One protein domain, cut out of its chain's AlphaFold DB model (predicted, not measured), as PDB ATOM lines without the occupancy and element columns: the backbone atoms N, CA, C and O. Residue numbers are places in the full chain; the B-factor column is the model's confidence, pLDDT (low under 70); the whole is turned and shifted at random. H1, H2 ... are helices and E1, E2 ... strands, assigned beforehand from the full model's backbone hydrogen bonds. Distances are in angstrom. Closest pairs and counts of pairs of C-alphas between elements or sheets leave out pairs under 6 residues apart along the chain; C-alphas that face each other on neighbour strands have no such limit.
ATOM      1  N   MET A   1     -11.136  36.864  62.053       72.81
ATOM      2  CA  MET A   1     -12.580  36.981  62.391       72.81
ATOM      3  C   MET A   1     -13.164  38.347  62.035       72.81
ATOM      4  O   MET A   1     -13.963  38.397  61.114       72.81
ATOM      5  N   GLU A   2     -12.813  39.452  62.711       83.19
ATOM      6  CA  GLU A   2     -13.433  40.765  62.415       83.19
ATOM      7  C   GLU A   2     -13.108  41.265  60.999       83.19
ATOM      8  O   GLU A   2     -14.000  41.731  60.295       83.19
ATOM      9  N   LYS A   3     -11.866  41.039  60.540       91.31
ATOM     10  CA  LYS A   3     -11.463  41.278  59.148       91.31
ATOM     11  C   LYS A   3     -12.329  40.462  58.184       91.31
ATOM     12  O   LYS A   3     -13.046  41.057  57.393       91.31
ATOM     13  N   LEU A   4     -12.326  39.127  58.292       94.19
ATOM     14  CA  LEU A   4     -13.138  38.245  57.440       94.19
ATOM     15  C   LEU A   4     -14.614  38.657  57.371       94.19
ATOM     16  O   LEU A   4     -15.195  38.671  56.291       94.19
ATOM     17  N   LYS A   5     -15.212  39.040  58.505       94.75
ATOM     18  CA  LYS A   5     -16.610  39.481  58.561       94.75
ATOM     19  C   LYS A   5     -16.884  40.651  57.611       94.75
ATOM     20  O   LYS A   5     -17.880  40.611  56.895       94.75
ATOM     21  N   ALA A   6     -15.991  41.641  57.554       95.94
ATOM     22  CA  ALA A   6     -16.136  42.781  56.650       95.94
ATOM     23  C   ALA A   6     -16.139  42.354  55.168       95.94
ATOM     24  O   ALA A   6     -16.955  42.850  54.389       95.94
ATOM     25  N   TYR A   7     -15.292  41.389  54.796       96.81
ATOM     26  CA  TYR A   7     -15.266  40.837  53.436       96.81
ATOM     27  C   TYR A   7     -16.532  40.033  53.125       96.81
ATOM     28  O   TYR A   7     -17.115  40.201  52.058       96.81
ATOM     29  N   LEU A   8     -17.023  39.203  54.051       96.81
ATOM     30  CA  LEU A   8     -18.272  38.456  53.846       96.81
ATOM     31  C   LEU A   8     -19.487  39.387  53.712       96.81
ATOM     32  O   LEU A   8     -20.374  39.138  52.895       96.81
ATOM     33  N   GLU A   9     -19.528  40.482  54.474       97.06
ATOM     34  CA  GLU A   9     -20.545  41.526  54.312       97.06
ATOM     35  C   GLU A   9     -20.444  42.213  52.943       97.06
ATOM     36  O   GLU A   9     -21.466  42.526  52.332       97.06
ATOM     37  N   GLU A  10     -19.233  42.431  52.431       95.94
ATOM     38  CA  GLU A  10     -19.027  42.949  51.080       95.94
ATOM     39  C   GLU A  10     -19.545  41.989  50.008       95.94
ATOM     40  O   GLU A  10     -20.283  42.412  49.117       95.94
ATOM     41  N   VAL A  11     -19.243  40.696  50.135       96.62
ATOM     42  CA  VAL A  11     -19.780  39.643  49.264       96.62
ATOM     43  C   VAL A  11     -21.307  39.639  49.292       96.62
ATOM     44  O   VAL A  11     -21.943  39.610  48.237       96.62
ATOM     45  N   HIS A  12     -21.909  39.730  50.481       96.69
ATOM     46  CA  HIS A  12     -23.359  39.816  50.618       96.69
ATOM     47  C   HIS A  12     -23.926  41.035  49.877       96.69
ATOM     48  O   HIS A  12     -24.896  40.883  49.137       96.69
ATOM     49  N   ARG A  13     -23.313  42.220  50.022       95.69
ATOM     50  CA  ARG A  13     -23.741  43.442  49.315       95.69
ATOM     51  C   ARG A  13     -23.637  43.301  47.796       95.69
ATOM     52  O   ARG A  13     -24.578  43.676  47.103       95.69
ATOM     53  N   LYS A  14     -22.535  42.746  47.281       93.62
ATOM     54  CA  LYS A  14     -22.335  42.509  45.838       93.62
ATOM     55  C   LYS A  14     -23.406  41.577  45.272       93.62
ATOM     56  O   LYS A  14     -23.999  41.877  44.240       93.62
ATOM     57  N   ALA A  15     -23.704  40.490  45.979       94.56
ATOM     58  CA  ALA A  15     -24.767  39.572  45.591       94.56
ATOM     59  C   ALA A  15     -26.157  40.230  45.652       94.56
ATOM     60  O   ALA A  15     -26.929  40.062  44.716       94.56
ATOM     61  N   SER A  16     -26.463  41.027  46.686       94.56
ATOM     62  CA  SER A  16     -27.729  41.779  46.767       94.56
ATOM     63  C   SER A  16     -27.898  42.747  45.596       94.56
ATOM     64  O   SER A  16     -28.966  42.817  45.000       94.56
ATOM     65  N   TYR A  17     -26.831  43.459  45.229       92.56
ATOM     66  CA  TYR A  17     -26.849  44.354  44.074       92.56
ATOM     67  C   TYR A  17     -27.134  43.593  42.771       92.56
ATOM     68  O   TYR A  17     -27.938  44.030  41.951       92.56
ATOM     69  N   ALA A  18     -26.531  42.416  42.598       89.81
ATOM     70  CA  ALA A  18     -26.812  41.567  41.450       89.81
ATOM     71  C   ALA A  18     -28.261  41.031  41.450       89.81
ATOM     72  O   ALA A  18     -28.906  41.018  40.405       89.81
ATOM     73  N   GLU A  19     -28.814  40.644  42.604       91.81
ATOM     74  CA  GLU A  19     -30.230  40.257  42.723       91.81
ATOM     75  C   GLU A  19     -31.178  41.376  42.275       91.81
ATOM     76  O   GLU A  19     -32.156  41.101  41.581       91.81
ATOM     77  N   GLU A  20     -30.887  42.630  42.639       91.75
ATOM     78  CA  GLU A  20     -31.671  43.797  42.216       91.75
ATOM     79  C   GLU A  20     -31.584  44.039  40.707       91.75
ATOM     80  O   GLU A  20     -32.607  44.292  40.069       91.75
ATOM     81  N   LEU A  21     -30.384  43.937  40.128       88.75
ATOM     82  CA  LEU A  21     -30.169  44.152  38.695       88.75
ATOM     83  C   LEU A  21     -30.832  43.081  37.827       88.75
ATOM     84  O   LEU A  21     -31.397  43.402  36.782       88.75
ATOM     85  N   TYR A  22     -30.744  41.819  38.243       84.31
ATOM     86  CA  TYR A  22     -31.149  40.679  37.419       84.31
ATOM     87  C   TYR A  22     -32.498  40.071  37.829       84.31
ATOM     88  O   TYR A  22     -33.006  39.194  37.137       84.31
ATOM     89  N   GLY A  23     -33.105  40.523  38.931       87.00
ATOM     90  CA  GLY A  23     -34.409  40.039  39.392       87.00
ATOM     91  C   GLY A  23     -34.396  38.598  39.916       87.00
ATOM     92  O   GLY A  23     -35.426  37.925  39.876       87.00
ATOM     93  N   ILE A  24     -33.249  38.115  40.403       86.00
ATOM     94  CA  ILE A  24     -33.080  36.744  40.908       86.00
ATOM     95  C   ILE A  24     -32.857  36.696  42.426       86.00
ATOM     96  O   ILE A  24     -32.788  37.719  43.106       86.00
ATOM     97  N   LYS A  25     -32.721  35.478  42.963       89.88
ATOM     98  CA  LYS A  25     -32.297  35.223  44.344       89.88
ATOM     99  C   LYS A  25     -31.046  34.349  44.373       89.88
ATOM    100  O   LYS A  25     -31.048  33.242  43.852       89.88
ATOM    101  N   ILE A  26     -30.004  34.833  45.037       92.25
ATOM    102  CA  ILE A  26     -28.688  34.210  45.177       92.25
ATOM    103  C   ILE A  26     -28.512  33.796  46.636       92.25
ATOM    104  O   ILE A  26     -27.986  34.538  47.460       92.25
ATOM    105  N   ARG A  27     -28.948  32.595  47.006       93.69
ATOM    106  CA  ARG A  27     -28.772  32.138  48.396       93.69
ATOM    107  C   ARG A  27     -27.305  31.872  48.744       93.69
ATOM    108  O   ARG A  27     -26.878  32.130  49.867       93.69
ATOM    109  N   TYR A  28     -26.549  31.359  47.778       94.19
ATOM    110  CA  TYR A  28     -25.189  30.873  47.969       94.19
ATOM    111  C   TYR A  28     -24.215  31.615  47.072       94.19
ATOM    112  O   TYR A  28     -24.476  31.767  45.882       94.19
ATOM    113  N   VAL A  29     -23.091  32.049  47.641       95.44
ATOM    114  CA  VAL A  29     -22.019  32.708  46.887       95.44
ATOM    115  C   VAL A  29     -20.717  31.935  47.067       95.44
ATOM    116  O   VAL A  29     -20.284  31.776  48.211       95.44
ATOM    117  N   PRO A  30     -20.079  31.456  45.986       94.75
ATOM    118  CA  PRO A  30     -18.772  30.818  46.071       94.75
ATOM    119  C   PRO A  30     -17.702  31.773  46.593       94.75
ATOM    120  O   PRO A  30     -17.571  32.892  46.104       94.75
ATOM    121  N   ILE A  31     -16.927  31.317  47.579       96.06
ATOM    122  CA  ILE A  31     -15.794  32.058  48.161       96.06
ATOM    123  C   ILE A  31     -14.476  31.274  48.080       96.06
ATOM    124  O   ILE A  31     -13.404  31.873  48.108       96.06
ATOM    125  N   ILE A  32     -14.539  29.953  47.872       95.19
ATOM    126  CA  ILE A  32     -13.426  29.123  47.392       95.19
ATOM    127  C   ILE A  32     -13.986  28.110  46.391       95.19
ATOM    128  O   ILE A  32     -14.996  27.468  46.678       95.19
ATOM    129  N   VAL A  33     -13.331  27.956  45.240       90.19
ATOM    130  CA  VAL A  33     -13.655  26.918  44.250       90.19
ATOM    131  C   VAL A  33     -12.376  26.159  43.907       90.19
ATOM    132  O   VAL A  33     -11.585  26.605  43.081       90.19
ATOM    133  N   GLU A  34     -12.154  25.041  44.596       89.19
ATOM    134  CA  GLU A  34     -11.016  24.133  44.388       89.19
ATOM    135  C   GLU A  34     -11.527  22.678  44.378       89.19
ATOM    136  O   GLU A  34     -12.525  22.395  43.721       89.19
ATOM    137  N   GLU A  35     -10.889  21.745  45.096       88.69
ATOM    138  CA  GLU A  35     -11.374  20.356  45.217       88.69
ATOM    139  C   GLU A  35     -12.762  20.264  45.868       88.69
ATOM    140  O   GLU A  35     -13.538  19.359  45.561       88.69
ATOM    141  N   LYS A  36     -13.065  21.205  46.769       89.75
ATOM    142  CA  LYS A  36     -14.379  21.401  47.380       89.75
ATOM    143  C   LYS A  36     -14.790  22.857  47.239       89.75
ATOM    144  O   LYS A  36     -13.960  23.763  47.367       89.75
ATOM    145  N   THR A  37     -16.076  23.087  47.022       93.38
ATOM    146  CA  THR A  37     -16.633  24.424  46.862       93.38
ATOM    147  C   THR A  37     -17.078  24.948  48.217       93.38
ATOM    148  O   THR A  37     -18.067  24.494  48.797       93.38
ATOM    149  N   VAL A  38     -16.367  25.950  48.726       95.75
ATOM    150  CA  VAL A  38     -16.751  26.653  49.951       95.75
ATOM    151  C   VAL A  38     -17.586  27.865  49.578       95.75
ATOM    152  O   VAL A  38     -17.185  28.687  48.749       95.75
ATOM    153  N   ILE A  39     -18.750  27.993  50.206       96.50
ATOM    154  CA  ILE A  39     -19.722  29.038  49.893       96.50
ATOM    155  C   ILE A  39     -20.158  29.800  51.140       96.50
ATOM    156  O   ILE A  39     -20.226  29.250  52.240       96.50
ATOM    157  N   LEU A  40     -20.512  31.065  50.940       97.38
ATOM    158  CA  LEU A  40     -21.262  31.863  51.898       97.38
ATOM    159  C   LEU A  40     -22.756  31.560  51.745       97.38
ATOM    160  O   LEU A  40     -23.344  31.816  50.691       97.38
ATOM    161  N   ASP A  41     -23.376  31.053  52.807       96.62
ATOM    162  CA  ASP A  41     -24.827  31.007  52.963       96.62
ATOM    163  C   ASP A  41     -25.327  32.373  53.435       96.62
ATOM    164  O   ASP A  41     -25.147  32.768  54.588       96.62
ATOM    165  N   ARG A  42     -25.954  33.121  52.525       96.06
ATOM    166  CA  ARG A  42     -26.433  34.482  52.800       96.06
ATOM    167  C   ARG A  42     -27.664  34.516  53.706       96.06
ATOM    168  O   ARG A  42     -27.988  35.591  54.197       96.06
ATOM    169  N   GLU A  43     -28.341  33.388  53.943       94.88
ATOM    170  CA  GLU A  43     -29.508  33.342  54.835       94.88
ATOM    171  C   GLU A  43     -29.110  33.547  56.301       94.88
ATOM    172  O   GLU A  43     -29.820  34.200  57.062       94.88
ATOM    173  N   ASN A  44     -27.958  33.007  56.699       95.50
ATOM    174  CA  ASN A  44     -27.469  33.047  58.079       95.50
ATOM    175  C   ASN A  44     -26.035  33.583  58.209       95.50
ATOM    176  O   ASN A  44     -25.494  33.600  59.315       95.50
ATOM    177  N   MET A  45     -25.440  34.033  57.102       95.81
ATOM    178  CA  MET A  45     -24.070  34.543  57.009       95.81
ATOM    179  C   MET A  45     -23.008  33.543  57.487       95.81
ATOM    180  O   MET A  45     -21.961  33.941  58.000       95.81
ATOM    181  N   LYS A  46     -23.264  32.239  57.322       96.00
ATOM    182  CA  LYS A  46     -22.314  31.172  57.656       96.00
ATOM    183  C   LYS A  46     -21.640  30.615  56.415       96.00
ATOM    184  O   LYS A  46     -22.141  30.722  55.300       96.00
ATOM    185  N   ILE A  47     -20.500  29.975  56.633       96.62
ATOM    186  CA  ILE A  47     -19.728  29.324  55.583       96.62
ATOM    187  C   ILE A  47     -20.039  27.828  55.598       96.62
ATOM    188  O   ILE A  47     -20.099  27.218  56.667       96.62
ATOM    189  N   LYS A  48     -20.228  27.236  54.420       95.75
ATOM    190  CA  LYS A  48     -20.468  25.798  54.265       95.75
ATOM    191  C   LYS A  48     -19.693  25.216  53.093       95.75
ATOM    192  O   LYS A  48     -19.372  25.932  52.144       95.75
ATOM    193  N   VAL A  49     -19.444  23.915  53.152       95.31
ATOM    194  CA  VAL A  49     -18.997  23.138  51.992       95.31
ATOM    195  C   VAL A  49     -20.239  22.747  51.197       95.31
ATOM    196  O   VAL A  49     -21.173  22.160  51.745       95.31
ATOM    197  N   LEU A  50     -20.297  23.121  49.921       91.56
ATOM    198  CA  LEU A  50     -21.486  22.927  49.090       91.56
ATOM    199  C   LEU A  50     -21.806  21.442  48.897       91.56
ATOM    200  O   LEU A  50     -22.968  21.057  49.005       91.56
ATOM    201  N   GLU A  51     -20.784  20.632  48.635       91.31
ATOM    202  CA  GLU A  51     -20.903  19.205  48.332       91.31
ATOM    203  C   GLU A  51     -21.359  18.382  49.545       91.31
ATOM    204  O   GLU A  51     -22.052  17.379  49.389       91.31
ATOM    205  N   GLU A  52     -20.990  18.814  50.751       90.50
ATOM    206  CA  GLU A  52     -21.299  18.119  52.008       90.50
ATOM    207  C   GLU A  52     -22.584  18.654  52.652       90.50
ATOM    208  O   GLU A  52     -23.243  17.959  53.420       90.50
ATOM    209  N   GLY A  53     -22.959  19.900  52.344       87.25
ATOM    210  CA  GLY A  53     -24.080  20.591  52.982       87.25
ATOM    211  C   GLY A  53     -23.816  20.979  54.441       87.25
ATOM    212  O   GLY A  53     -24.711  21.520  55.095       87.25
ATOM    213  N   GLU A  54     -22.605  20.736  54.944       89.81
ATOM    214  CA  GLU A  54     -22.206  20.984  56.326       89.81
ATOM    215  C   GLU A  54     -21.584  22.374  56.497       89.81
ATOM    216  O   GLU A  54     -20.815  22.859  55.660       89.81
ATOM    217  N   TYR A  55     -21.924  23.028  57.610       94.94
ATOM    218  CA  TYR A  55     -21.312  24.298  57.986       94.94
ATOM    219  C   TYR A  55     -19.909  24.072  58.528       94.94
ATOM    220  O   TYR A  55     -19.677  23.191  59.355       94.94
ATOM    221  N   ILE A  56     -18.994  24.929  58.097       93.94
ATOM    222  CA  ILE A  56     -17.600  24.881  58.513       93.94
ATOM    223  C   ILE A  56     -17.489  25.385  59.959       93.94
ATOM    224  O   ILE A  56     -18.123  26.374  60.331       93.94
ATOM    225  N   SER A  57     -16.689  24.700  60.779       94.12
ATOM    226  CA  SER A  57     -16.415  25.121  62.157       94.12
ATOM    227  C   SER A  57     -15.565  26.394  62.198       94.12
ATOM    228  O   SER A  57     -14.773  26.652  61.294       94.12
ATOM    229  N   ASP A  58     -15.656  27.167  63.281       92.31
ATOM    230  CA  ASP A  58     -14.873  28.404  63.438       92.31
ATOM    231  C   ASP A  58     -13.353  28.166  63.341       92.31
ATOM    232  O   ASP A  58     -12.612  29.007  62.830       92.31
ATOM    233  N   GLU A  59     -12.875  27.006  63.801       93.62
ATOM    234  CA  GLU A  59     -11.462  26.619  63.704       93.62
ATOM    235  C   GLU A  59     -11.014  26.404  62.258       93.62
ATOM    236  O   GLU A  59      -9.915  26.809  61.884       93.62
ATOM    237  N   GLU A  60     -11.861  25.777  61.444       93.25
ATOM    238  CA  GLU A  60     -11.597  25.558  60.024       93.25
ATOM    239  C   GLU A  60     -11.762  26.862  59.229       93.25
ATOM    240  O   GLU A  60     -10.918  27.184  58.397       93.25
ATOM    241  N   ILE A  61     -12.748  27.703  59.565       94.56
ATOM    242  CA  ILE A  61     -12.876  29.057  58.998       94.56
ATOM    243  C   ILE A  61     -11.597  29.862  59.244       94.56
ATOM    244  O   ILE A  61     -11.112  30.536  58.339       94.56
ATOM    245  N   LYS A  62     -11.011  29.769  60.441       94.06
ATOM    246  CA  LYS A  62      -9.757  30.457  60.763       94.06
ATOM    247  C   LYS A  62      -8.579  29.964  59.916       94.06
ATOM    248  O   LYS A  62      -7.704  30.763  59.598       94.06
ATOM    249  N   ARG A  63      -8.551  28.680  59.535       94.50
ATOM    250  CA  ARG A  63      -7.542  28.130  58.608       94.50
ATOM    251  C   ARG A  63      -7.730  28.643  57.181       94.50
ATOM    252  O   ARG A  63      -6.746  28.854  56.482       94.50
ATOM    253  N   LEU A  64      -8.977  28.864  56.772       94.69
ATOM    254  CA  LEU A  64      -9.334  29.332  55.432       94.69
ATOM    255  C   LEU A  64      -9.381  30.866  55.302       94.69
ATOM    256  O   LEU A  64      -9.497  31.365  54.187       94.69
ATOM    257  N   GLU A  65      -9.294  31.619  56.406       95.38
ATOM    258  CA  GLU A  65      -9.518  33.075  56.446       95.38
ATOM    259  C   GLU A  65      -8.675  33.837  55.414       95.38
ATOM    260  O   GLU A  65      -9.224  34.634  54.654       95.38
ATOM    261  N   GLU A  66      -7.368  33.572  55.346       95.69
ATOM    262  CA  GLU A  66      -6.470  34.252  54.399       95.69
ATOM    263  C   GLU A  66      -6.850  33.963  52.947       95.69
ATOM    264  O   GLU A  66      -6.946  34.886  52.141       95.69
ATOM    265  N   LYS A  67      -7.160  32.702  52.636       95.62
ATOM    266  CA  LYS A  67      -7.547  32.268  51.292       95.62
ATOM    267  C   LYS A  67      -8.885  32.865  50.854       95.62
ATOM    268  O   LYS A  67      -9.026  33.286  49.710       95.62
ATOM    269  N   ILE A  68      -9.871  32.908  51.753       95.31
ATOM    270  CA  ILE A  68     -11.177  33.522  51.473       95.31
ATOM    271  C   ILE A  68     -10.988  35.000  51.139       95.31
ATOM    272  O   ILE A  68     -11.542  35.485  50.156       95.31
ATOM    273  N   ILE A  69     -10.202  35.711  51.952       96.25
ATOM    274  CA  ILE A  69      -9.925  37.132  51.740       96.25
ATOM    275  C   ILE A  69      -9.213  37.338  50.401       96.25
ATOM    276  O   ILE A  69      -9.678  38.143  49.601       96.25
ATOM    277  N   GLU A  70      -8.156  36.573  50.125       96.44
ATOM    278  CA  GLU A  70      -7.408  36.641  48.867       96.44
ATOM    279  C   GLU A  70      -8.315  36.420  47.647       96.44
ATOM    280  O   GLU A  70      -8.272  37.187  46.687       96.44
ATOM    281  N   ASN A  71      -9.189  35.412  47.684       95.81
ATOM    282  CA  ASN A  71     -10.120  35.140  46.591       95.81
ATOM    283  C   ASN A  71     -11.107  36.296  46.364       95.81
ATOM    284  O   ASN A  71     -11.419  36.625  45.217       95.81
ATOM    285  N   ILE A  72     -11.605  36.915  47.438       95.12
ATOM    286  CA  ILE A  72     -12.511  38.066  47.341       95.12
ATOM    287  C   ILE A  72     -11.768  39.280  46.771       95.12
ATOM    288  O   ILE A  72     -12.289  39.940  45.876       95.12
ATOM    289  N   GLU A  73     -10.550  39.557  47.242       95.56
ATOM    290  CA  GLU A  73      -9.720  40.667  46.748       95.56
ATOM    291  C   GLU A  73      -9.338  40.499  45.275       95.56
ATOM    292  O   GLU A  73      -9.321  41.472  44.523       95.56
ATOM    293  N   ASN A  74      -9.106  39.260  44.839       95.38
ATOM    294  CA  ASN A  74      -8.787  38.928  43.452       95.38
ATOM    295  C   ASN A  74     -10.013  38.922  42.519       95.38
ATOM    296  O   ASN A  74      -9.883  38.593  41.338       95.38
ATOM    297  N   GLY A  75     -11.202  39.279  43.013       92.56
ATOM    298  CA  GLY A  75     -12.413  39.407  42.200       92.56
ATOM    299  C   GLY A  75     -13.077  38.077  41.833       92.56
ATOM    300  O   GLY A  75     -13.855  38.011  40.879       92.56
ATOM    301  N   MET A  76     -12.777  36.992  42.557       92.69
ATOM    302  CA  MET A  76     -13.341  35.668  42.275       92.69
ATOM    303  C   MET A  76     -14.872  35.670  42.397       92.69
ATOM    304  O   MET A  76     -15.571  35.053  41.595       92.69
ATOM    305  N   VAL A  77     -15.404  36.385  43.389       87.88
ATOM    306  CA  VAL A  77     -16.850  36.488  43.622       87.88
ATOM    307  C   VAL A  77     -17.539  37.168  42.443       87.88
ATOM    308  O   VAL A  77     -18.551  36.676  41.950       87.88
ATOM    309  N   GLU A  78     -16.980  38.269  41.952       89.50
ATOM    310  CA  GLU A  78     -17.469  39.003  40.790       89.50
ATOM    311  C   GLU A  78     -17.430  38.148  39.534       89.50
ATOM    312  O   GLU A  78     -18.390  38.169  38.764       89.50
ATOM    313  N   LEU A  79     -16.360  37.371  39.346       86.75
ATOM    314  CA  LEU A  79     -16.254  36.426  38.243       86.75
ATOM    315  C   LEU A  79     -17.408  35.417  38.279       86.75
ATOM    316  O   LEU A  79     -18.107  35.269  37.281       86.75
ATOM    317  N   TYR A  80     -17.657  34.765  39.419       85.56
ATOM    318  CA  TYR A  80     -18.717  33.756  39.523       85.56
ATOM    319  C   TYR A  80     -20.122  34.338  39.435       85.56
ATOM    320  O   TYR A  80     -20.981  33.735  38.790       85.56
ATOM    321  N   LEU A  81     -20.361  35.512  40.025       84.31
ATOM    322  CA  LEU A  81     -21.607  36.242  39.806       84.31
ATOM    323  C   LEU A  81     -21.779  36.488  38.301       84.31
ATOM    324  O   LEU A  81     -22.769  36.056  37.725       84.31
ATOM    325  N   THR A  82     -20.777  37.066  37.636       81.88
ATOM    326  CA  THR A  82     -20.833  37.394  36.203       81.88
ATOM    327  C   THR A  82     -21.042  36.174  35.309       81.88
ATOM    328  O   THR A  82     -21.830  36.272  34.378       81.88
ATOM    329  N   ILE A  83     -20.381  35.038  35.567       77.31
ATOM    330  CA  ILE A  83     -20.570  33.802  34.786       77.31
ATOM    331  C   ILE A  83     -21.997  33.280  34.951       77.31
ATOM    332  O   ILE A  83     -22.662  33.032  33.949       77.31
ATOM    333  N   THR A  84     -22.480  33.190  36.197       69.75
ATOM    334  CA  THR A  84     -23.849  32.733  36.494       69.75
ATOM    335  C   THR A  84     -24.868  33.569  35.722       69.75
ATOM    336  O   THR A  84     -25.798  33.036  35.127       69.75
ATOM    337  N   PHE A  85     -24.657  34.885  35.666       65.88
ATOM    338  CA  PHE A  85     -25.518  35.764  34.890       65.88
ATOM    339  C   PHE A  85     -25.308  35.615  33.391       65.88
ATOM    340  O   PHE A  85     -26.282  35.415  32.686       65.88
ATOM    341  N   GLY A  86     -24.077  35.672  32.884       58.25
ATOM    342  CA  GLY A  86     -23.783  35.619  31.450       58.25
ATOM    343  C   GLY A  86     -24.386  34.404  30.738       58.25
ATOM    344  O   GLY A  86     -24.800  34.526  29.584       58.25
TER     345      GLY A  86
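Overview. This is residues 1 to 86 of the 92 residues of an uncharacterized protein of Thermococcaceae archaeon (UniProt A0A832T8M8). What is the shape? A small antiparallel sheet is covered on one face by H1 and H2, making two layers, and H3 runs beside H1, only grazing the sheet. What is printed? The 86 residues hold, mixed, H1 E1 E2 E3 H2 H3; the strands form a meander, each the antiparallel neighbour of the one before. It is compact, radius of gyration of the C-alphas 12.2 A, spans 36 by 26 by 23 A.

Arrangement. How do strands pair? E1, residues 28 to 33, and E2, residues 37 to 41, form a hairpin, N 31 to O 38 being 2.9 A; E2 and E3, residues 46 to 49, form another, N 39 to O 48 being 2.9 A. How do helices stand? H1, residues 2 to 22, touches H2, residues 58 to 73, with residues 4 to 11 alone, closest C-alphas Leu 4 and Glu 65, 6.4 A, at a steep tilt of 55 degrees. H3, residues 76 to 86, touches H1, closest C-alphas Val 11 and Val 77, 7.1 A, at a shallow 13 degrees. Are backbones within hydrogen-bond range? Every O i to N i+4 pair is in H1 and H3, 10 of 12 in H2.

Along the chain. Where does H1 begin? C-alpha 2 is at (-13.433, 40.765, 62.415); H1 is 30.6 A long. Where does H3 end? C-alpha 86 is at (-23.783, 35.619, 31.450).

Size, cuts and confidence. How large? The farthest C-alphas, Gly 23 and Glu 59, are 36.0 A apart. Any breaks? The printed part has no cut or long link; residues 84 to 86 have pLDDT under 70.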